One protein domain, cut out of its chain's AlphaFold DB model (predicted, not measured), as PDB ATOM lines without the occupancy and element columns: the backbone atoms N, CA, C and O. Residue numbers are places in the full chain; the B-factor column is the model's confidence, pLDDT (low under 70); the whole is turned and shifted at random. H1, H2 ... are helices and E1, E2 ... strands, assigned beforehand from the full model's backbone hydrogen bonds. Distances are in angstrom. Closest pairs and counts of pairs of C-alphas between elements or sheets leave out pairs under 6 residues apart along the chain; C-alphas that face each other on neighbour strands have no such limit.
ATOM      1  N   TRP A 645     245.899 134.533  86.394       35.88
ATOM      2  CA  TRP A 645     246.061 134.478  84.937       35.88
ATOM      3  C   TRP A 645     247.484 134.890  84.538       35.88
ATOM      4  O   TRP A 645     247.978 135.911  85.011       35.88
ATOM      5  N   ASP A 646     248.070 134.196  83.559       32.75
ATOM      6  CA  ASP A 646     249.254 134.677  82.825       32.75
ATOM      7  C   ASP A 646     248.923 135.805  81.822       32.75
ATOM      8  O   ASP A 646     249.818 136.368  81.191       32.75
ATOM      9  N   ILE A 647     247.645 136.200  81.713       34.03
ATOM     10  CA  ILE A 647     247.260 137.490  81.127       34.03
ATOM     11  C   ILE A 647     247.916 138.584  81.987       34.03
ATOM     12  O   ILE A 647     247.554 138.719  83.162       34.03
ATOM     13  N   PRO A 648     248.857 139.386  81.451       32.47
ATOM     14  CA  PRO A 648     249.497 140.438  82.229       32.47
ATOM     15  C   PRO A 648     248.421 141.407  82.737       32.47
ATOM     16  O   PRO A 648     247.511 141.738  81.974       32.47
ATOM     17  N   PRO A 649     248.495 141.872  84.002       36.69
ATOM     18  CA  PRO A 649     247.421 142.634  84.630       36.69
ATOM     19  C   PRO A 649     247.106 143.864  83.786       36.69
ATOM     20  O   PRO A 649     247.920 144.791  83.713       36.69
ATOM     21  N   ILE A 650     245.949 143.831  83.114       39.28
ATOM     22  CA  ILE A 650     245.641 144.772  82.040       39.28
ATOM     23  C   ILE A 650     245.706 146.180  82.620       39.28
ATOM     24  O   ILE A 650     245.077 146.491  83.635       39.28
ATOM     25  N   LEU A 651     246.552 147.013  82.007       38.06
ATOM     26  CA  LEU A 651     246.852 148.341  82.525       38.06
ATOM     27  C   LEU A 651     245.543 149.129  82.711       38.06
ATOM     28  O   LEU A 651     244.676 149.021  81.842       38.06
ATOM     29  N   PRO A 652     245.399 149.927  83.795       48.19
ATOM     30  CA  PRO A 652     244.155 150.618  84.164       48.19
ATOM     31  C   PRO A 652     243.794 151.748  83.181       48.19
ATOM     32  O   PRO A 652     243.957 152.950  83.443       48.19
ATOM     33  N   THR A 653     243.321 151.289  82.031       51.56
ATOM     34  CA  THR A 653     242.668 151.953  80.907       51.56
ATOM     35  C   THR A 653     241.188 152.145  81.236       51.56
ATOM     36  O   THR A 653     240.685 151.571  82.200       51.56
ATOM     37  N   MET A 654     240.496 153.015  80.499       54.03
ATOM     38  CA  MET A 654     239.050 153.161  80.690       54.03
ATOM     39  C   MET A 654     238.334 151.940  80.106       54.03
ATOM     40  O   MET A 654     238.806 151.378  79.115       54.03
ATOM     41  N   LEU A 655     237.210 151.559  80.714       64.56
ATOM     42  CA  LEU A 655     236.271 150.650  80.078       64.56
ATOM     43  C   LEU A 655     235.522 151.436  79.003       64.56
ATOM     44  O   LEU A 655     234.818 152.397  79.324       64.56
ATOM     45  N   GLU A 656     235.678 151.045  77.743       67.94
ATOM     46  CA  GLU A 656     234.901 151.622  76.647       67.94
ATOM     47  C   GLU A 656     233.753 150.666  76.278       67.94
ATOM     48  O   GLU A 656     233.976 149.460  76.178       67.94
ATOM     49  N   PRO A 657     232.514 151.170  76.119       77.81
ATOM     50  CA  PRO A 657     231.380 150.346  75.734       77.81
ATOM     51  C   PRO A 657     231.447 150.028  74.237       77.81
ATOM     52  O   PRO A 657     231.274 150.909  73.392       77.81
ATOM     53  N   GLN A 658     231.666 148.761  73.910       80.56
ATOM     54  CA  GLN A 658     231.570 148.241  72.555       80.56
ATOM     55  C   GLN A 658     230.163 147.663  72.336       80.56
ATOM     56  O   GLN A 658     229.769 146.694  72.987       80.56
ATOM     57  N   ILE A 659     229.405 148.238  71.400       80.19
ATOM     58  CA  ILE A 659     228.171 147.615  70.901       80.19
ATOM     59  C   ILE A 659     228.539 146.310  70.198       80.19
ATOM     60  O   ILE A 659     229.382 146.309  69.299       80.19
ATOM     61  N   LEU A 660     227.869 145.222  70.573       80.12
ATOM     62  CA  LEU A 660     227.928 143.964  69.843       80.12
ATOM     63  C   LEU A 660     226.599 143.786  69.090       80.12
ATOM     64  O   LEU A 660     225.599 143.422  69.715       80.12
ATOM     65  N   PRO A 661     226.544 144.081  67.775       77.50
ATOM     66  CA  PRO A 661     225.300 144.012  67.019       77.50
ATOM     67  C   PRO A 661     224.790 142.570  66.976       77.50
ATOM     68  O   PRO A 661     225.572 141.640  66.774       77.50
ATOM     69  N   TRP A 662     223.478 142.375  67.137       78.19
ATOM     70  CA  TRP A 662     222.894 141.039  67.044       78.19
ATOM     71  C   TRP A 662     222.992 140.526  65.594       78.19
ATOM     72  O   TRP A 662     222.410 141.151  64.701       78.19
ATOM     73  N   PRO A 663     223.699 139.412  65.317       70.31
ATOM     74  CA  PRO A 663     223.858 138.894  63.965       70.31
ATOM     75  C   PRO A 663     222.504 138.540  63.347       70.31
ATOM     76  O   PRO A 663     221.794 137.645  63.813       70.31
ATOM     77  N   ARG A 664     222.144 139.230  62.263       58.06
ATOM     78  CA  ARG A 664     220.948 138.904  61.482       58.06
ATOM     79  C   ARG A 664     221.177 137.598  60.734       58.06
ATOM     80  O   ARG A 664     222.199 137.427  60.070       58.06
ATOM     81  N   SER A 665     220.196 136.698  60.777       50.06
ATOM     82  CA  SER A 665     220.269 135.331  60.229       50.06
ATOM     83  C   SER A 665     220.382 135.237  58.693       50.06
ATOM     84  O   SER A 665     220.195 134.162  58.130       50.06
ATOM     85  N   SER A 666     220.652 136.350  58.013       38.69
ATOM     86  CA  SER A 666     220.790 136.493  56.561       38.69
ATOM     87  C   SER A 666     222.140 137.074  56.117       38.69
ATOM     88  O   SER A 666     222.469 136.981  54.938       38.69
ATOM     89  N   PRO A 702     218.846 127.194  69.164       54.19
ATOM     90  CA  PRO A 702     217.634 127.835  68.663       54.19
ATOM     91  C   PRO A 702     217.963 129.003  67.728       54.19
ATOM     92  O   PRO A 702     219.032 129.623  67.818       54.19
ATOM     93  N   ALA A 703     217.051 129.286  66.796       55.47
ATOM     94  CA  ALA A 703     217.277 130.258  65.732       55.47
ATOM     95  C   ALA A 703     217.589 131.652  66.305       55.47
ATOM     96  O   ALA A 703     216.854 132.174  67.139       55.47
ATOM     97  N   GLY A 704     218.693 132.254  65.850       67.31
ATOM     98  CA  GLY A 704     219.182 133.531  66.377       67.31
ATOM     99  C   GLY A 704     220.078 133.428  67.618       67.31
ATOM    100  O   GLY A 704     220.357 134.464  68.207       67.31
ATOM    101  N   SER A 705     220.546 132.236  68.011       79.81
ATOM    102  CA  SER A 705     221.606 132.076  69.028       79.81
ATOM    103  C   SER A 705     222.932 132.734  68.603       79.81
ATOM    104  O   SER A 705     223.328 132.623  67.440       79.81
ATOM    105  N   VAL A 706     223.653 133.346  69.549       84.81
ATOM    106  CA  VAL A 706     224.859 134.166  69.304       84.81
ATOM    107  C   VAL A 706     226.007 133.771  70.224       84.81
ATOM    108  O   VAL A 706     225.799 133.568  71.413       84.81
ATOM    109  N   ARG A 707     227.227 133.702  69.691       86.06
ATOM    110  CA  ARG A 707     228.473 133.535  70.446       86.06
ATOM    111  C   ARG A 707     229.234 134.850  70.467       86.06
ATOM    112  O   ARG A 707     229.580 135.364  69.408       86.06
ATOM    113  N   VAL A 708     229.557 135.345  71.655       84.50
ATOM    114  CA  VAL A 708     230.597 136.361  71.840       84.50
ATOM    115  C   VAL A 708     231.949 135.657  71.943       84.50
ATOM    116  O   VAL A 708     232.102 134.744  72.757       84.50
ATOM    117  N   ARG A 709     232.930 136.072  71.138       81.06
ATOM    118  CA  ARG A 709     234.338 135.640  71.192       81.06
ATOM    119  C   ARG A 709     235.216 136.850  71.512       81.06
ATOM    120  O   ARG A 709     234.924 137.952  71.059       81.06
ATOM    121  N   VAL A 710     236.305 136.645  72.248       70.25
ATOM    122  CA  VAL A 710     237.388 137.636  72.367       70.25
ATOM    123  C   VAL A 710     238.603 137.101  71.602       70.25
ATOM    124  O   VAL A 710     239.166 136.088  72.025       70.25
ATOM    125  N   PRO A 711     239.007 137.711  70.470       64.31
ATOM    126  CA  PRO A 711     240.172 137.268  69.710       64.31
ATOM    127  C   PRO A 711     241.437 137.182  70.577       64.31
ATOM    128  O   PRO A 711     241.686 138.027  71.436       64.31
ATOM    129  N   GLY A 712     242.222 136.122  70.379       58.62
ATOM    130  CA  GLY A 712     243.433 135.848  71.161       58.62
ATOM    131  C   GLY A 712     243.210 135.348  72.597       58.62
ATOM    132  O   GLY A 712     244.192 134.986  73.241       58.62
ATOM    133  N   LEU A 713     241.969 135.275  73.105       63.12
ATOM    134  CA  LEU A 713     241.671 134.696  74.421       63.12
ATOM    135  C   LEU A 713     240.829 133.407  74.331       63.12
ATOM    136  O   LEU A 713     239.905 133.322  73.521       63.12
ATOM    137  N   PRO A 714     241.066 132.426  75.225       66.50
ATOM    138  CA  PRO A 714     240.270 131.200  75.362       66.50
ATOM    139  C   PRO A 714     238.913 131.450  76.064       66.50
ATOM    140  O   PRO A 714     238.579 130.785  77.044       66.50
ATOM    141  N   LEU A 715     238.150 132.450  75.609       74.38
ATOM    142  CA  LEU A 715     236.901 132.917  76.221       74.38
ATOM    143  C   LEU A 715     235.770 132.981  75.183       74.38
ATOM    144  O   LEU A 715     235.899 133.667  74.165       74.38
ATOM    145  N   SER A 716     234.638 132.334  75.478       81.62
ATOM    146  CA  SER A 716     233.380 132.529  74.747       81.62
ATOM    147  C   SER A 716     232.172 132.672  75.675       81.62
ATOM    148  O   SER A 716     232.142 132.124  76.780       81.62
ATOM    149  N   ILE A 717     231.168 133.422  75.224       86.19
ATOM    150  CA  ILE A 717     229.873 133.579  75.897       86.19
ATOM    151  C   ILE A 717     228.789 133.285  74.861       86.19
ATOM    152  O   ILE A 717     228.530 134.094  73.972       86.19
ATOM    153  N   ASP A 718     228.182 132.109  74.965       87.56
ATOM    154  CA  ASP A 718     227.156 131.623  74.049       87.56
ATOM    155  C   ASP A 718     225.770 131.950  74.624       87.56
ATOM    156  O   ASP A 718     225.483 131.668  75.787       87.56
ATOM    157  N   ILE A 719     224.908 132.571  73.823       87.69
ATOM    158  CA  ILE A 719     223.607 133.104  74.225       87.69
ATOM    159  C   ILE A 719     222.538 132.469  73.337       87.69
ATOM    160  O   ILE A 719     222.496 132.686  72.124       87.69
ATOM    161  N   HIS A 720     221.657 131.690  73.954       86.81
ATOM    162  CA  HIS A 720     220.563 130.988  73.298       86.81
ATOM    163  C   HIS A 720     219.231 131.635  73.674       86.81
ATOM    164  O   HIS A 720     218.817 131.600  74.837       86.81
ATOM    165  N   LEU A 721     218.559 132.216  72.681       83.81
ATOM    166  CA  LEU A 721     217.211 132.763  72.831       83.81
ATOM    167  C   LEU A 721     216.174 131.627  72.920       83.81
ATOM    168  O   LEU A 721     216.393 130.565  72.341       83.81
ATOM    169  N   PRO A 722     215.037 131.812  73.612       79.25
ATOM    170  CA  PRO A 722     213.960 130.823  73.614       79.25
ATOM    171  C   PRO A 722     213.265 130.740  72.243       79.25
ATOM    172  O   PRO A 722     213.085 131.763  71.588       79.25
ATOM    173  N   ASP A 723     212.746 129.562  71.863       66.50
ATOM    174  CA  ASP A 723     211.963 129.311  70.626       66.50
ATOM    175  C   ASP A 723     210.569 129.994  70.589       66.50
ATOM    176  O   ASP A 723     209.608 129.502  69.992       66.50
ATOM    177  N   ARG A 724     210.408 131.126  71.276       65.94
ATOM    178  CA  ARG A 724     209.179 131.927  71.322       65.94
ATOM    179  C   ARG A 724     209.341 133.171  70.455       65.94
ATOM    180  O   ARG A 724     210.452 133.604  70.169       65.94
ATOM    181  N   LYS A 725     208.220 133.785  70.059       58.75
ATOM    182  CA  LYS A 725     208.259 135.092  69.390       58.75
ATOM    183  C   LYS A 725     208.937 136.114  70.304       58.75
ATOM    184  O   LYS A 725     208.401 136.443  71.358       58.75
ATOM    185  N   ILE A 726     210.092 136.595  69.862       62.72
ATOM    186  CA  ILE A 726     210.828 137.708  70.454       62.72
ATOM    187  C   ILE A 726     209.955 138.964  70.315       62.72
ATOM    188  O   ILE A 726     209.511 139.282  69.211       62.72
ATOM    189  N   THR A 727     209.658 139.635  71.429       57.84
ATOM    190  CA  THR A 727     208.811 140.845  71.473       57.84
ATOM    191  C   THR A 727     209.610 142.145  71.530       57.84
ATOM    192  O   THR A 727     209.079 143.192  71.180       57.84
ATOM    193  N   GLU A 728     210.869 142.073  71.957       64.50
ATOM    194  CA  GLU A 728     211.802 143.192  72.117       64.50
ATOM    195  C   GLU A 728     213.143 142.781  71.500       64.50
ATOM    196  O   GLU A 728     213.561 141.632  71.669       64.50
ATOM    197  N   GLU A 729     213.813 143.674  70.765       70.75
ATOM    198  CA  GLU A 729     215.095 143.334  70.138       70.75
ATOM    199  C   GLU A 729     216.179 143.086  71.211       70.75
ATOM    200  O   GLU A 729     216.378 143.933  72.087       70.75
ATOM    201  N   PRO A 730     216.893 141.942  71.172       84.25
ATOM    202  CA  PRO A 730     217.935 141.637  72.145       84.25
ATOM    203  C   PRO A 730     219.118 142.597  71.977       84.25
ATOM    204  O   PRO A 730     219.682 142.716  70.889       84.25
ATOM    205  N   THR A 731     219.525 143.259  73.062       86.38
ATOM    206  CA  THR A 731     220.640 144.222  73.058       86.38
ATOM    207  C   THR A 731     221.795 143.754  73.937       86.38
ATOM    208  O   THR A 731     221.606 143.138  74.991       86.38
ATOM    209  N   MET A 732     223.016 144.024  73.470       89.81
ATOM    210  CA  MET A 732     224.250 143.507  74.055       89.81
ATOM    211  C   MET A 732     225.388 144.527  73.937       89.81
ATOM    212  O   MET A 732     225.713 144.991  72.843       89.81
ATOM    213  N   VAL A 733     226.015 144.852  75.068       88.44
ATOM    214  CA  VAL A 733     227.146 145.790  75.139       88.44
ATOM    215  C   VAL A 733     228.280 145.164  75.945       88.44
ATOM    216  O   VAL A 733     228.081 144.706  77.069       88.44
ATOM    217  N   TRP A 734     229.478 145.140  75.369       88.25
ATOM    218  CA  TRP A 734     230.706 144.669  76.006       88.25
ATOM    219  C   TRP A 734     231.432 145.850  76.657       88.25
ATOM    220  O   TRP A 734     231.675 146.867  76.013       88.25
ATOM    221  N   TYR A 735     231.757 145.724  77.941       85.06
ATOM    222  CA  TYR A 735     232.482 146.723  78.724       85.06
ATOM    223  C   TYR A 735     233.848 146.160  79.102       85.06
ATOM    224  O   TYR A 735     233.963 145.335  80.014       85.06
ATOM    225  N   SER A 736     234.888 146.614  78.406       76.81
ATOM    226  CA  SER A 736     236.248 146.089  78.532       76.81
ATOM    227  C   SER A 736     237.309 147.190  78.407       76.81
ATOM    228  O   SER A 736     237.029 148.285  77.906       76.81
ATOM    229  N   PRO A 737     238.556 146.921  78.837       69.94
ATOM    230  CA  PRO A 737     239.722 147.677  78.400       69.94
ATOM    231  C   PRO A 737     239.755 147.810  76.873       69.94
ATOM    232  O   PRO A 737     239.607 146.814  76.170       69.94
ATOM    233  N   VAL A 738     240.044 149.007  76.357       65.88
ATOM    234  CA  VAL A 738     240.050 149.320  74.907       65.88
ATOM    235  C   VAL A 738     240.879 148.333  74.061       65.88
ATOM    236  O   VAL A 738     240.561 148.073  72.903       65.88
ATOM    237  N   SER A 739     241.925 147.735  74.641       63.06
ATOM    238  CA  SER A 739     242.771 146.712  74.012       63.06
ATOM    239  C   SER A 739     242.143 145.310  73.903       63.06
ATOM    240  O   SER A 739     242.801 144.409  73.395       63.06
ATOM    241  N   VAL A 740     240.923 145.098  74.406       68.69
ATOM    242  CA  VAL A 740     240.225 143.801  74.470       68.69
ATOM    243  C   VAL A 740     238.847 143.935  73.815       68.69
ATOM    244  O   VAL A 740     237.815 144.026  74.481       68.69
ATOM    245  N   GLN A 741     238.843 143.987  72.484       74.12
ATOM    246  CA  GLN A 741     237.617 143.981  71.683       74.12
ATOM    247  C   GLN A 741     236.987 142.578  71.672       74.12
ATOM    248  O   GLN A 741     237.693 141.574  71.780       74.12
ATOM    249  N   ALA A 742     235.667 142.510  71.531       78.62
ATOM    250  CA  ALA A 742     234.912 141.274  71.352       78.62
ATOM    251  C   ALA A 742     234.162 141.265  70.010       78.62
ATOM    252  O   ALA A 742     233.944 142.304  69.392       78.62
ATOM    253  N   GLU A 743     233.743 140.086  69.570       82.00
ATOM    254  CA  GLU A 743     233.023 139.866  68.315       82.00
ATOM    255  C   GLU A 743     231.792 138.996  68.578       82.00
ATOM    256  O   GLU A 743     231.877 138.023  69.328       82.00
ATOM    257  N   ALA A 744     230.650 139.333  67.972       81.44
ATOM    258  CA  ALA A 744     229.410 138.564  68.079       81.44
ATOM    259  C   ALA A 744     229.125 137.817  66.771       81.44
ATOM    260  O   ALA A 744     229.030 138.423  65.707       81.44
ATOM    261  N   ILE A 745     228.984 136.494  66.862       81.31
ATOM    262  CA  ILE A 745     228.915 135.570  65.724       81.31
ATOM    263  C   ILE A 745     227.646 134.717  65.845       81.31
ATOM    264  O   ILE A 745     227.305 134.248  66.931       81.31
ATOM    265  N   SER A 746     226.933 134.490  64.738       76.38
ATOM    266  CA  SER A 746     225.775 133.583  64.714       76.38
ATOM    267  C   SER A 746     226.197 132.135  64.995       76.38
ATOM    268  O   SER A 746     227.100 131.615  64.345       76.38
ATOM    269  N   ILE A 747     225.504 131.447  65.909       71.94
ATOM    270  CA  ILE A 747     225.686 129.999  66.143       71.94
ATOM    271  C   ILE A 747     224.848 129.173  65.137       71.94
ATOM    272  O   ILE A 747     225.044 127.969  64.969       71.94
ATOM    273  N   ALA A 748     223.910 129.799  64.417       51.25
ATOM    274  CA  ALA A 748     223.065 129.110  63.446       51.25
ATOM    275  C   ALA A 748     223.854 128.724  62.178       51.25
ATOM    276  O   ALA A 748     223.983 129.527  61.258       51.25
ATOM    277  N   GLY A 749     224.336 127.477  62.123       41.00
ATOM    278  CA  GLY A 749     224.910 126.866  60.915       41.00
ATOM    279  C   GLY A 749     226.277 126.194  61.077       41.00
ATOM    280  O   GLY A 749     226.706 125.514  60.149       41.00
ATOM    281  N   ILE A 775     250.980 128.008  73.376       33.97
ATOM    282  CA  ILE A 775     249.986 126.925  73.359       33.97
ATOM    283  C   ILE A 775     249.134 126.994  74.631       33.97
ATOM    284  O   ILE A 775     249.655 126.849  75.741       33.97
ATOM    285  N   VAL A 776     247.818 127.170  74.481       38.47
ATOM    286  CA  VAL A 776     246.863 127.078  75.599       38.47
ATOM    287  C   VAL A 776     246.038 125.796  75.486       38.47
ATOM    288  O   VAL A 776     245.253 125.631  74.555       38.47
ATOM    289  N   ASP A 777     246.203 124.907  76.467       39.75
ATOM    290  CA  ASP A 777     245.453 123.654  76.615       39.75
ATOM    291  C   ASP A 777     243.993 123.935  77.026       39.75
ATOM    292  O   ASP A 777     243.693 124.273  78.176       39.75
ATOM    293  N   LEU A 778     243.080 123.800  76.065       42.59
ATOM    294  CA  LEU A 778     241.640 124.021  76.215       42.59
ATOM    295  C   LEU A 778     240.879 122.816  76.789       42.59
ATOM    296  O   LEU A 778     239.687 122.942  77.071       42.59
ATOM    297  N   SER A 779     241.530 121.666  77.009       41.19
ATOM    298  CA  SER A 779     240.861 120.432  77.474       41.19
ATOM    299  C   SER A 779     240.221 120.542  78.869       41.19
ATOM    300  O   SER A 779     239.470 119.661  79.291       41.19
ATOM    301  N   HIS A 780     240.498 121.628  79.597       52.62
ATOM    302  CA  HIS A 780     239.992 121.905  80.943       52.62
ATOM    303  C   HIS A 780     239.226 123.238  81.046       52.62
ATOM    304  O   HIS A 780     239.158 123.832  82.125       52.62
ATOM    305  N   ALA A 781     238.646 123.725  79.941       61.75
ATOM    306  CA  ALA A 781     237.786 124.908  79.954       61.75
ATOM    307  C   ALA A 781     236.605 124.747  80.934       61.75
ATOM    308  O   ALA A 781     235.845 123.777  80.902       61.75
ATOM    309  N   LYS A 782     236.443 125.728  81.820       71.00
ATOM    310  CA  LYS A 782     235.362 125.820  82.797       71.00
ATOM    311  C   LYS A 782     234.132 126.418  82.129       71.00
ATOM    312  O   LYS A 782     234.060 127.622  81.884       71.00
ATOM    313  N   VAL A 783     233.147 125.558  81.898       79.75
ATOM    314  CA  VAL A 783     231.826 125.943  81.403       79.75
ATOM    315  C   VAL A 783     230.903 126.271  82.581       79.75
ATOM    316  O   VAL A 783     230.793 125.494  83.530       79.75
ATOM    317  N   GLN A 784     230.211 127.408  82.522       82.75
ATOM    318  CA  GLN A 784     229.138 127.775  83.448       82.75
ATOM    319  C   GLN A 784     227.863 128.131  82.687       82.75
ATOM    320  O   GLN A 784     227.903 128.858  81.700       82.75
ATOM    321  N   ASN A 785     226.731 127.614  83.166       87.81
ATOM    322  CA  ASN A 785     225.422 127.779  82.545       87.81
ATOM    323  C   ASN A 785     224.506 128.615  83.441       87.81
ATOM    324  O   ASN A 785     224.298 128.276  84.605       87.81
ATOM    325  N   PHE A 786     223.916 129.655  82.864       88.12
ATOM    326  CA  PHE A 786     222.961 130.563  83.490       88.12
ATOM    327  C   PHE A 786     221.642 130.530  82.708       88.12
ATOM    328  O   PHE A 786     221.630 130.330  81.490       88.12
ATOM    329  N   GLN A 787     220.521 130.733  83.398       88.38
ATOM    330  CA  GLN A 787     219.207 130.890  82.776       88.38
ATOM    331  C   GLN A 787     218.609 132.211  83.251       88.38
ATOM    332  O   GLN A 787     218.467 132.431  84.452       88.38
ATOM    333  N   LEU A 788     218.303 133.099  82.309       86.50
ATOM    334  CA  LEU A 788     217.879 134.463  82.602       86.50
ATOM    335  C   LEU A 788     216.361 134.463  82.796       86.50
ATOM    336  O   LEU A 788     215.607 134.186  81.864       86.50
ATOM    337  N   LEU A 789     215.910 134.686  84.031       83.50
ATOM    338  CA  LEU A 789     214.500 134.528  84.415       83.50
ATOM    339  C   LEU A 789     213.660 135.803  84.235       83.50
ATOM    340  O   LEU A 789     212.436 135.723  84.276       83.50
ATOM    341  N   SER A 790     214.308 136.948  84.010       83.62
ATOM    342  CA  SER A 790     213.688 138.256  83.768       83.62
ATOM    343  C   SER A 790     214.188 138.833  82.434       83.62
ATOM    344  O   SER A 790     215.292 138.465  82.028       83.62
ATOM    345  N   PRO A 791     213.432 139.715  81.746       81.25
ATOM    346  CA  PRO A 791     213.955 140.498  80.623       81.25
ATOM    347  C   PRO A 791     214.813 141.700  81.069       81.25
ATOM    348  O   PRO A 791     215.356 142.406  80.220       81.25
ATOM    349  N   ASP A 792     214.919 141.951  82.381       88.62
ATOM    350  CA  ASP A 792     215.770 143.000  82.953       88.62
ATOM    351  C   ASP A 792     217.233 142.874  82.499       88.62
ATOM    352  O   ASP A 792     217.734 141.786  82.208       88.62
ATOM    353  N   ALA A 793     217.944 144.001  82.483       90.25
ATOM    354  CA  ALA A 793     219.347 144.035  82.096       90.25
ATOM    355  C   ALA A 793     220.249 143.328  83.130       90.25
ATOM    356  O   ALA A 793     220.215 143.651  84.319       90.25
ATOM    357  N   GLN A 794     221.103 142.404  82.677       91.88
ATOM    358  CA  GLN A 794     222.001 141.611  83.528       91.88
ATOM    359  C   GLN A 794     223.432 141.558  82.968       91.88
ATOM    360  O   GLN A 794     223.628 141.403  81.764       91.88
ATOM    361  N   ASP A 795     224.441 141.660  83.838       91.69
ATOM    362  CA  ASP A 795     225.853 141.542  83.455       91.69
ATOM    363  C   ASP A 795     226.365 140.100  83.618       91.69
ATOM    364  O   ASP A 795     226.188 139.462  84.662       91.69
ATOM    365  N   MET A 796     227.110 139.643  82.612       91.56
ATOM    366  CA  MET A 796     228.007 138.488  82.655       91.56
ATOM    367  C   MET A 796     229.440 138.997  82.824       91.56
ATOM    368  O   MET A 796     230.106 139.365  81.855       91.56
ATOM    369  N   VAL A 797     229.903 139.071  84.071       86.62
ATOM    370  CA  VAL A 797     231.218 139.606  84.442       86.62
ATOM    371  C   VAL A 797     232.267 138.501  84.433       86.62
ATOM    372  O   VAL A 797     232.087 137.457  85.062       86.62
ATOM    373  N   VAL A 798     233.399 138.759  83.785       80.19
ATOM    374  CA  VAL A 798     234.593 137.909  83.822       80.19
ATOM    375  C   VAL A 798     235.656 138.664  84.617       80.19
ATOM    376  O   VAL A 798     236.170 139.689  84.160       80.19
ATOM    377  N   LEU A 799     235.945 138.207  85.842       74.00
ATOM    378  CA  LEU A 799     236.746 138.992  86.787       74.00
ATOM    379  C   LEU A 799     238.175 139.205  86.255       74.00
ATOM    380  O   LEU A 799     238.851 138.259  85.848       74.00
ATOM    381  N   GLY A 800     238.609 140.468  86.249       66.44
ATOM    382  CA  GLY A 800     239.871 140.921  85.656       66.44
ATOM    383  C   GLY A 800     239.832 141.270  84.157       66.44
ATOM    384  O   GLY A 800     240.802 141.857  83.680       66.44
ATOM    385  N   LEU A 801     238.748 140.969  83.427       71.69
ATOM    386  CA  LEU A 801     238.621 141.249  81.982       71.69
ATOM    387  C   LEU A 801     237.545 142.287  81.633       71.69
ATOM    388  O   LEU A 801     237.794 143.141  80.785       71.69
ATOM    389  N   GLY A 802     236.371 142.238  82.268       78.69
ATOM    390  CA  GLY A 802     235.242 143.113  81.928       78.69
ATOM    391  C   GLY A 802     233.892 142.424  82.115       78.69
ATOM    392  O   GLY A 802     233.785 141.458  82.875       78.69
ATOM    393  N   TRP A 803     232.856 142.901  81.424       88.69
ATOM    394  CA  TRP A 803     231.550 142.235  81.396       88.69
ATOM    395  C   TRP A 803     230.777 142.452  80.096       88.69
ATOM    396  O   TRP A 803     230.894 143.496  79.460       88.69
ATOM    397  N   VAL A 804     229.938 141.480  79.731       90.62
ATOM    398  CA  VAL A 804     228.861 141.686  78.751       90.62
ATOM    399  C   VAL A 804     227.605 142.079  79.520       90.62
ATOM    400  O   VAL A 804     227.155 141.304  80.358       90.62
ATOM    401  N   ALA A 805     227.025 143.241  79.237       91.69
ATOM    402  CA  ALA A 805     225.681 143.588  79.684       91.69
ATOM    403  C   ALA A 805     224.661 143.106  78.641       91.69
ATOM    404  O   ALA A 805     224.803 143.392  77.447       91.69
ATOM    405  N   LEU A 806     223.646 142.371  79.093       91.44
ATOM    406  CA  LEU A 806     222.632 141.709  78.274       91.44
ATOM    407  C   LEU A 806     221.236 142.194  78.655       91.44
ATOM    408  O   LEU A 806     220.889 142.189  79.832       91.44
ATOM    409  N   GLN A 807     220.417 142.542  77.666       90.25
ATOM    410  CA  GLN A 807     218.977 142.738  77.823       90.25
ATOM    411  C   GLN A 807     218.296 141.899  76.737       90.25
ATOM    412  O   GLN A 807     218.324 142.245  75.554       90.25
ATOM    413  N   VAL A 808     217.782 140.732  77.134       87.50
ATOM    414  CA  VAL A 808     217.300 139.667  76.236       87.50
ATOM    415  C   VAL A 808     216.045 138.996  76.819       87.50
ATOM    416  O   VAL A 808     215.859 139.027  78.035       87.50
ATOM    417  N   PRO A 809     215.179 138.354  76.008       85.50
ATOM    418  CA  PRO A 809     213.929 137.764  76.491       85.50
ATOM    419  C   PRO A 809     214.095 136.756  77.639       85.50
ATOM    420  O   PRO A 809     214.965 135.880  77.601       85.50
ATOM    421  N   ALA A 810     213.192 136.819  78.621       85.81
ATOM    422  CA  ALA A 810     213.142 135.869  79.730       85.81
ATOM    423  C   ALA A 810     213.015 134.412  79.240       85.81
ATOM    424  O   ALA A 810     212.256 134.095  78.321       85.81
ATOM    425  N   GLY A 811     213.761 133.515  79.881       83.31
ATOM    426  CA  GLY A 811     213.945 132.124  79.468       83.31
ATOM    427  C   GLY A 811     215.197 131.884  78.618       83.31
ATOM    428  O   GLY A 811     215.537 130.719  78.405       83.31
ATOM    429  N   SER A 812     215.900 132.938  78.176       87.00
ATOM    430  CA  SER A 812     217.194 132.816  77.486       87.00
ATOM    431  C   SER A 812     218.234 132.090  78.348       87.00
ATOM    432  O   SER A 812     218.265 132.235  79.574       87.00
ATOM    433  N   ARG A 813     219.114 131.317  77.707       89.25
ATOM    434  CA  ARG A 813     220.209 130.579  78.353       89.25
ATOM    435  C   ARG A 813     221.548 131.178  77.948       89.25
ATOM    436  O   ARG A 813     221.771 131.406  76.764       89.25
ATOM    437  N   VAL A 814     222.440 131.383  78.911       89.12
ATOM    438  CA  VAL A 814     223.811 131.849  78.663       89.12
ATOM    439  C   VAL A 814     224.795 130.786  79.130       89.12
ATOM    440  O   VAL A 814     224.722 130.330  80.270       89.12
ATOM    441  N   GLN A 815     225.723 130.402  78.261       88.44
ATOM    442  CA  GLN A 815     226.794 129.457  78.537       88.44
ATOM    443  C   GLN A 815     228.140 130.173  78.378       88.44
ATOM    444  O   GLN A 815     228.555 130.508  77.273       88.44
ATOM    445  N   VAL A 816     228.832 130.409  79.491       85.62
ATOM    446  CA  VAL A 816     230.171 131.014  79.505       85.62
ATOM    447  C   VAL A 816     231.215 129.904  79.534       85.62
ATOM    448  O   VAL A 816     231.176 129.058  80.425       85.62
ATOM    449  N   SER A 817     232.154 129.918  78.592       79.44
ATOM    450  CA  SER A 817     233.323 129.036  78.559       79.44
ATOM    451  C   SER A 817     234.589 129.869  78.738       79.44
ATOM    452  O   SER A 817     234.854 130.768  77.941       79.44
ATOM    453  N   ALA A 818     235.358 129.600  79.793       73.31
ATOM    454  CA  ALA A 818     236.593 130.319  80.123       73.31
ATOM    455  C   ALA A 818     237.630 129.363  80.751       73.31
ATOM    456  O   ALA A 818     237.275 128.241  81.114       73.31
ATOM    457  N   PRO A 819     238.903 129.759  80.937       64.12
ATOM    458  CA  PRO A 819     239.888 128.934  81.638       64.12
ATOM    459  C   PRO A 819     239.467 128.516  83.060       64.12
ATOM    460  O   PRO A 819     238.682 129.201  83.720       64.12
ATOM    461  N   PRO A 820     240.018 127.415  83.602       60.28
ATOM    462  CA  PRO A 820     239.598 126.888  84.903       60.28
ATOM    463  C   PRO A 820     239.860 127.836  86.087       60.28
ATOM    464  O   PRO A 820     239.138 127.779  87.085       60.28
ATOM    465  N   ALA A 821     240.833 128.746  85.966       57.47
ATOM    466  CA  ALA A 821     241.121 129.787  86.957       57.47
ATOM    467  C   ALA A 821     240.123 130.968  86.939       57.47
ATOM    468  O   ALA A 821     240.072 131.743  87.894       57.47
ATOM    469  N   SER A 822     239.320 131.124  85.881       66.69
ATOM    470  CA  SER A 822     238.414 132.263  85.713       66.69
ATOM    471  C   SER A 822     237.260 132.217  86.714       66.69
ATOM    472  O   SER A 822     236.482 131.261  86.750       66.69
ATOM    473  N   GLU A 823     237.087 133.269  87.512       74.69
ATOM    474  CA  GLU A 823     235.852 133.495  88.266       74.69
ATOM    475  C   GLU A 823     234.905 134.336  87.398       74.69
ATOM    476  O   GLU A 823     235.270 135.405  86.906       74.69
ATOM    477  N   ILE A 824     233.710 133.798  87.157       83.56
ATOM    478  CA  ILE A 824     232.645 134.403  86.353       83.56
ATOM    479  C   ILE A 824     231.511 134.744  87.319       83.56
ATOM    480  O   ILE A 824     231.255 134.006  88.276       83.56
ATOM    481  N   VAL A 825     230.854 135.875  87.094       86.31
ATOM    482  CA  VAL A 825     229.793 136.400  87.949       86.31
ATOM    483  C   VAL A 825     228.617 136.837  87.092       86.31
ATOM    484  O   VAL A 825     228.753 137.705  86.237       86.31
ATOM    485  N   HIS A 826     227.444 136.294  87.400       89.94
ATOM    486  CA  HIS A 826     226.159 136.850  86.992       89.94
ATOM    487  C   HIS A 826     225.694 137.867  88.046       89.94
ATOM    488  O   HIS A 826     225.825 137.619  89.249       89.94
ATOM    489  N   ARG A 827     225.210 139.029  87.600       89.94
ATOM    490  CA  ARG A 827     224.651 140.102  88.440       89.94
ATOM    491  C   ARG A 827     223.634 140.928  87.649       89.94
ATOM    492  O   ARG A 827     223.652 140.896  86.421       89.94
ATOM    493  N   ASP A 828     222.823 141.728  88.330       90.75
ATOM    494  CA  ASP A 828     222.020 142.766  87.671       90.75
ATOM    495  C   ASP A 828     222.933 143.838  87.055       90.75
ATOM    496  O   ASP A 828     224.000 144.149  87.606       90.75
ATOM    497  N   ALA A 829     222.556 144.370  85.891       89.62
ATOM    498  CA  ALA A 829     223.460 145.192  85.098       89.62
ATOM    499  C   ALA A 829     223.789 146.528  85.769       89.62
ATOM    500  O   ALA A 829     222.904 147.253  86.220       89.62
ATOM    501  N   MET A 830     225.074 146.897  85.773       88.81
ATOM    502  CA  MET A 830     225.505 148.221  86.242       88.81
ATOM    503  C   MET A 830     224.972 149.348  85.338       88.81
ATOM    504  O   MET A 830     224.717 150.457  85.807       88.81
ATOM    505  N   PHE A 831     224.792 149.058  84.044       86.56
ATOM    506  CA  PHE A 831     224.304 149.987  83.027       86.56
ATOM    507  C   PHE A 831     223.342 149.269  82.075       86.56
ATOM    508  O   PHE A 831     223.623 148.157  81.637       86.56
ATOM    509  N   SER A 832     222.227 149.912  81.718       86.75
ATOM    510  CA  SER A 832     221.281 149.354  80.743       86.75
ATOM    511  C   SER A 832     221.895 149.307  79.327       86.75
ATOM    512  O   SER A 832     222.303 150.363  78.824       86.75
ATOM    513  N   PRO A 833     221.927 148.135  78.653       85.94
ATOM    514  CA  PRO A 833     222.425 147.994  77.284       85.94
ATOM    515  C   PRO A 833     221.695 148.898  76.291       85.94
ATOM    516  O   PRO A 833     222.341 149.569  75.491       85.94
ATOM    517  N   SER A 834     220.365 148.980  76.382       83.19
ATOM    518  CA  SER A 834     219.539 149.806  75.491       83.19
ATOM    519  C   SER A 834     219.799 151.312  75.658       83.19
ATOM    520  O   SER A 834     219.796 152.054  74.675       83.19
ATOM    521  N   VAL A 835     220.118 151.773  76.874       82.50
ATOM    522  CA  VAL A 835     220.526 153.170  77.123       82.50
ATOM    523  C   VAL A 835     221.922 153.452  76.557       82.50
ATOM    524  O   VAL A 835     222.125 154.484  75.916       82.50
ATOM    525  N   ALA A 836     222.876 152.538  76.755       82.25
ATOM    526  CA  ALA A 836     224.237 152.681  76.236       82.25
ATOM    527  C   ALA A 836     224.282 152.637  74.695       82.25
ATOM    528  O   ALA A 836     224.973 153.451  74.081       82.25
ATOM    529  N   GLN A 837     223.487 151.755  74.081       81.31
ATOM    530  CA  GLN A 837     223.244 151.684  72.637       81.31
ATOM    531  C   GLN A 837     222.796 153.050  72.093       81.31
ATOM    532  O   GLN A 837     223.504 153.662  71.295       81.31
ATOM    533  N   ALA A 838     221.685 153.592  72.610       80.25
ATOM    534  CA  ALA A 838     221.121 154.860  72.140       80.25
ATOM    535  C   ALA A 838     222.084 156.058  72.288       80.25
ATOM    536  O   ALA A 838     222.103 156.963  71.449       80.25
ATOM    537  N   GLN A 839     222.912 156.073  73.337       78.25
ATOM    538  CA  GLN A 839     223.939 157.103  73.536       78.25
ATOM    539  C   GLN A 839     225.080 156.996  72.516       78.25
ATOM    540  O   GLN A 839     225.541 158.017  71.998       78.25
ATOM    541  N   LEU A 840     225.530 155.781  72.203       77.94
ATOM    542  CA  LEU A 840     226.574 155.543  71.208       77.94
ATOM    543  C   LEU A 840     226.081 155.822  69.784       77.94
ATOM    544  O   LEU A 840     226.809 156.460  69.022       77.94
ATOM    545  N   ASP A 841     224.840 155.462  69.455       78.38
ATOM    546  CA  ASP A 841     224.207 155.797  68.173       78.38
ATOM    547  C   ASP A 841     224.081 157.316  67.986       78.38
ATOM    548  O   ASP A 841     224.384 157.854  66.918       78.38
ATOM    549  N   PHE A 842     223.724 158.048  69.047       76.12
ATOM    550  CA  PHE A 842     223.709 159.513  69.044       76.12
ATOM    551  C   PHE A 842     225.113 160.112  68.831       76.12
ATOM    552  O   PHE A 842     225.279 161.058  68.053       76.12
ATOM    553  N   VAL A 843     226.148 159.543  69.458       75.88
ATOM    554  CA  VAL A 843     227.552 159.950  69.253       75.88
ATOM    555  C   VAL A 843     228.039 159.625  67.836       75.88
ATOM    556  O   VAL A 843     228.756 160.437  67.245       75.88
ATOM    557  N   ALA A 844     227.631 158.491  67.258       73.50
ATOM    558  CA  ALA A 844     227.912 158.127  65.871       73.50
ATOM    559  C   ALA A 844     227.231 159.098  64.891       73.50
ATOM    560  O   ALA A 844     227.909 159.710  64.067       73.50
ATOM    561  N   MET A 845     225.932 159.362  65.065       77.00
ATOM    562  CA  MET A 845     225.176 160.347  64.285       77.00
ATOM    563  C   MET A 845     225.835 161.735  64.312       77.00
ATOM    564  O   MET A 845     225.945 162.391  63.272       77.00
ATOM    565  N   ILE A 846     226.309 162.195  65.476       72.06
ATOM    566  CA  ILE A 846     227.054 163.459  65.597       72.06
ATOM    567  C   ILE A 846     228.393 163.388  64.851       72.06
ATOM    568  O   ILE A 846     228.721 164.300  64.087       72.06
ATOM    569  N   ARG A 847     229.169 162.313  65.042       68.69
ATOM    570  CA  ARG A 847     230.470 162.101  64.386       68.69
ATOM    571  C   ARG A 847     230.341 162.131  62.864       68.69
ATOM    572  O   ARG A 847     231.140 162.795  62.202       68.69
ATOM    573  N   ASP A 848     229.321 161.483  62.322       72.06
ATOM    574  CA  ASP A 848     229.099 161.406  60.881       72.06
ATOM    575  C   ASP A 848     228.454 162.682  60.323       72.06
ATOM    576  O   ASP A 848     228.796 163.100  59.218       72.06
ATOM    577  N   SER A 849     227.662 163.408  61.121       66.00
ATOM    578  CA  SER A 849     227.233 164.779  60.792       66.00
ATOM    579  C   SER A 849     228.416 165.751  60.677       66.00
ATOM    580  O   SER A 849     228.408 166.629  59.815       66.00
ATOM    581  N   TYR A 850     229.459 165.589  61.501       55.47
ATOM    582  CA  TYR A 850     230.698 166.371  61.387       55.47
ATOM    583  C   TYR A 850     231.604 165.918  60.234       55.47
ATOM    584  O   TYR A 850     232.252 166.762  59.614       55.47
TER     585      TYR A 850
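This is residues 645 to 666, 702 to 749 and 775 to 850 of the 901 residues of the protein "G domain-containing protein" of Sphaeroforma arctica JP610 (UniProt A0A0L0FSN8). Two five-stranded sheets lie face to face as a sandwich, their strands running in nearly the same line, and one helix, H1, packs on the first sheet at its E1 and E4 side. Only residues 842 to 850 of H1 stick out from this body. The printed part has 146 residues, with ten named strands followed by one named helix, E1 to E10 and then H1; the sheets, in the orders E1 - E4 - E8 - E7 - E10 and E5 - E2 - E3 - E9 - E6, are both antiparallel throughout. The class is mixed, helices and strands, with 71 residues, under half, in named elements. The whole is compact and rounded, with a radius of gyration of the C-alphas of 15.5 A and spans of 43 by 41 by 30 A.

One sheet has E1, residues 655 to 659, and E10, residues 824 to 828, as edge strands, with E4, residues 731 to 737, E8, residues 802 to 807, and E7, residues 794 to 798, as inner strands. It is strongly twisted, its strands' lines turning by 76 degrees from edge to edge. E1 and E4 are antiparallel at 150 degrees, with N 658 and O 734 at 2.8 A. E4 and E8 stand at 170 degrees, with N 735 and O 803 at 2.8 A. E7 and E8 form a hairpin, with N 796 and O 804 at 2.8 A, and E7 and E10 have N 797 and O 825 at 2.8 A; these N and O pairs are within hydrogen-bond range. The other sheet has E5, residues 743 to 746, and E6, residues 782 to 787, as edge strands, with E2, residues 706 to 709, E3, residues 716 to 720, and E9, residues 813 to 818, as inner strands. E2 and E3 form a hairpin, antiparallel at 172 degrees, with N 708 and O 717 at 2.8 A. Also within hydrogen-bond range are N 745 and O 707 of E5 and E2, 2.8 A, N 718 and O 815 of E3 and E9, 2.8 A, and N 784 and O 816 of E9 and E6, 2.8 A. The two sheets make a sandwich, two sheets face to face, their facing parts 10.6 A centre to centre and their strands at 10 degrees. E7 and E9 are near each other, while E4 and E9 are apart. H1, residues 833 to 850, is on the sheet of E4, making two layers, a helix on one face of a sheet, at a height over the sheet of 8.6 A. It runs across the strands, at 76 degrees to E4 on the local plane, and lies over E4 and only just over E1, with 3 C-alphas. The closest C-alphas of E4 and H1 are those of Val 733 and Pro 833, 5.6 A apart. In H1 every O i to N i+4 pair is within hydrogen-bond range.

E1 begins with C-alpha 655 at (236.271, 150.650, 80.078). E4, the longest strand by residues, measures 20.1 A from C-alpha 731 at (220.640, 144.222, 73.058) to C-alpha 737. E6, E8 and E9 measure 16.9, 16.8 and 16.5 A. H1 measures 25.7 A and ends with C-alpha 850 at (230.698, 166.371, 61.387).

The C-alphas farthest apart, those of Ser 779 and Tyr 850, are 49.7 A apart. Residues 667 to 701 are cut out, with 15.2 A from C-alpha 666 to C-alpha 702, and residues 750 to 774, with 28.0 A from C-alpha 749 to C-alpha 775. Of the links that are printed whole, none is long. The mean pLDDT of the printed part is 73.2, and 49 residues are under 70, among them residues 645 to 656 and 775 to 781.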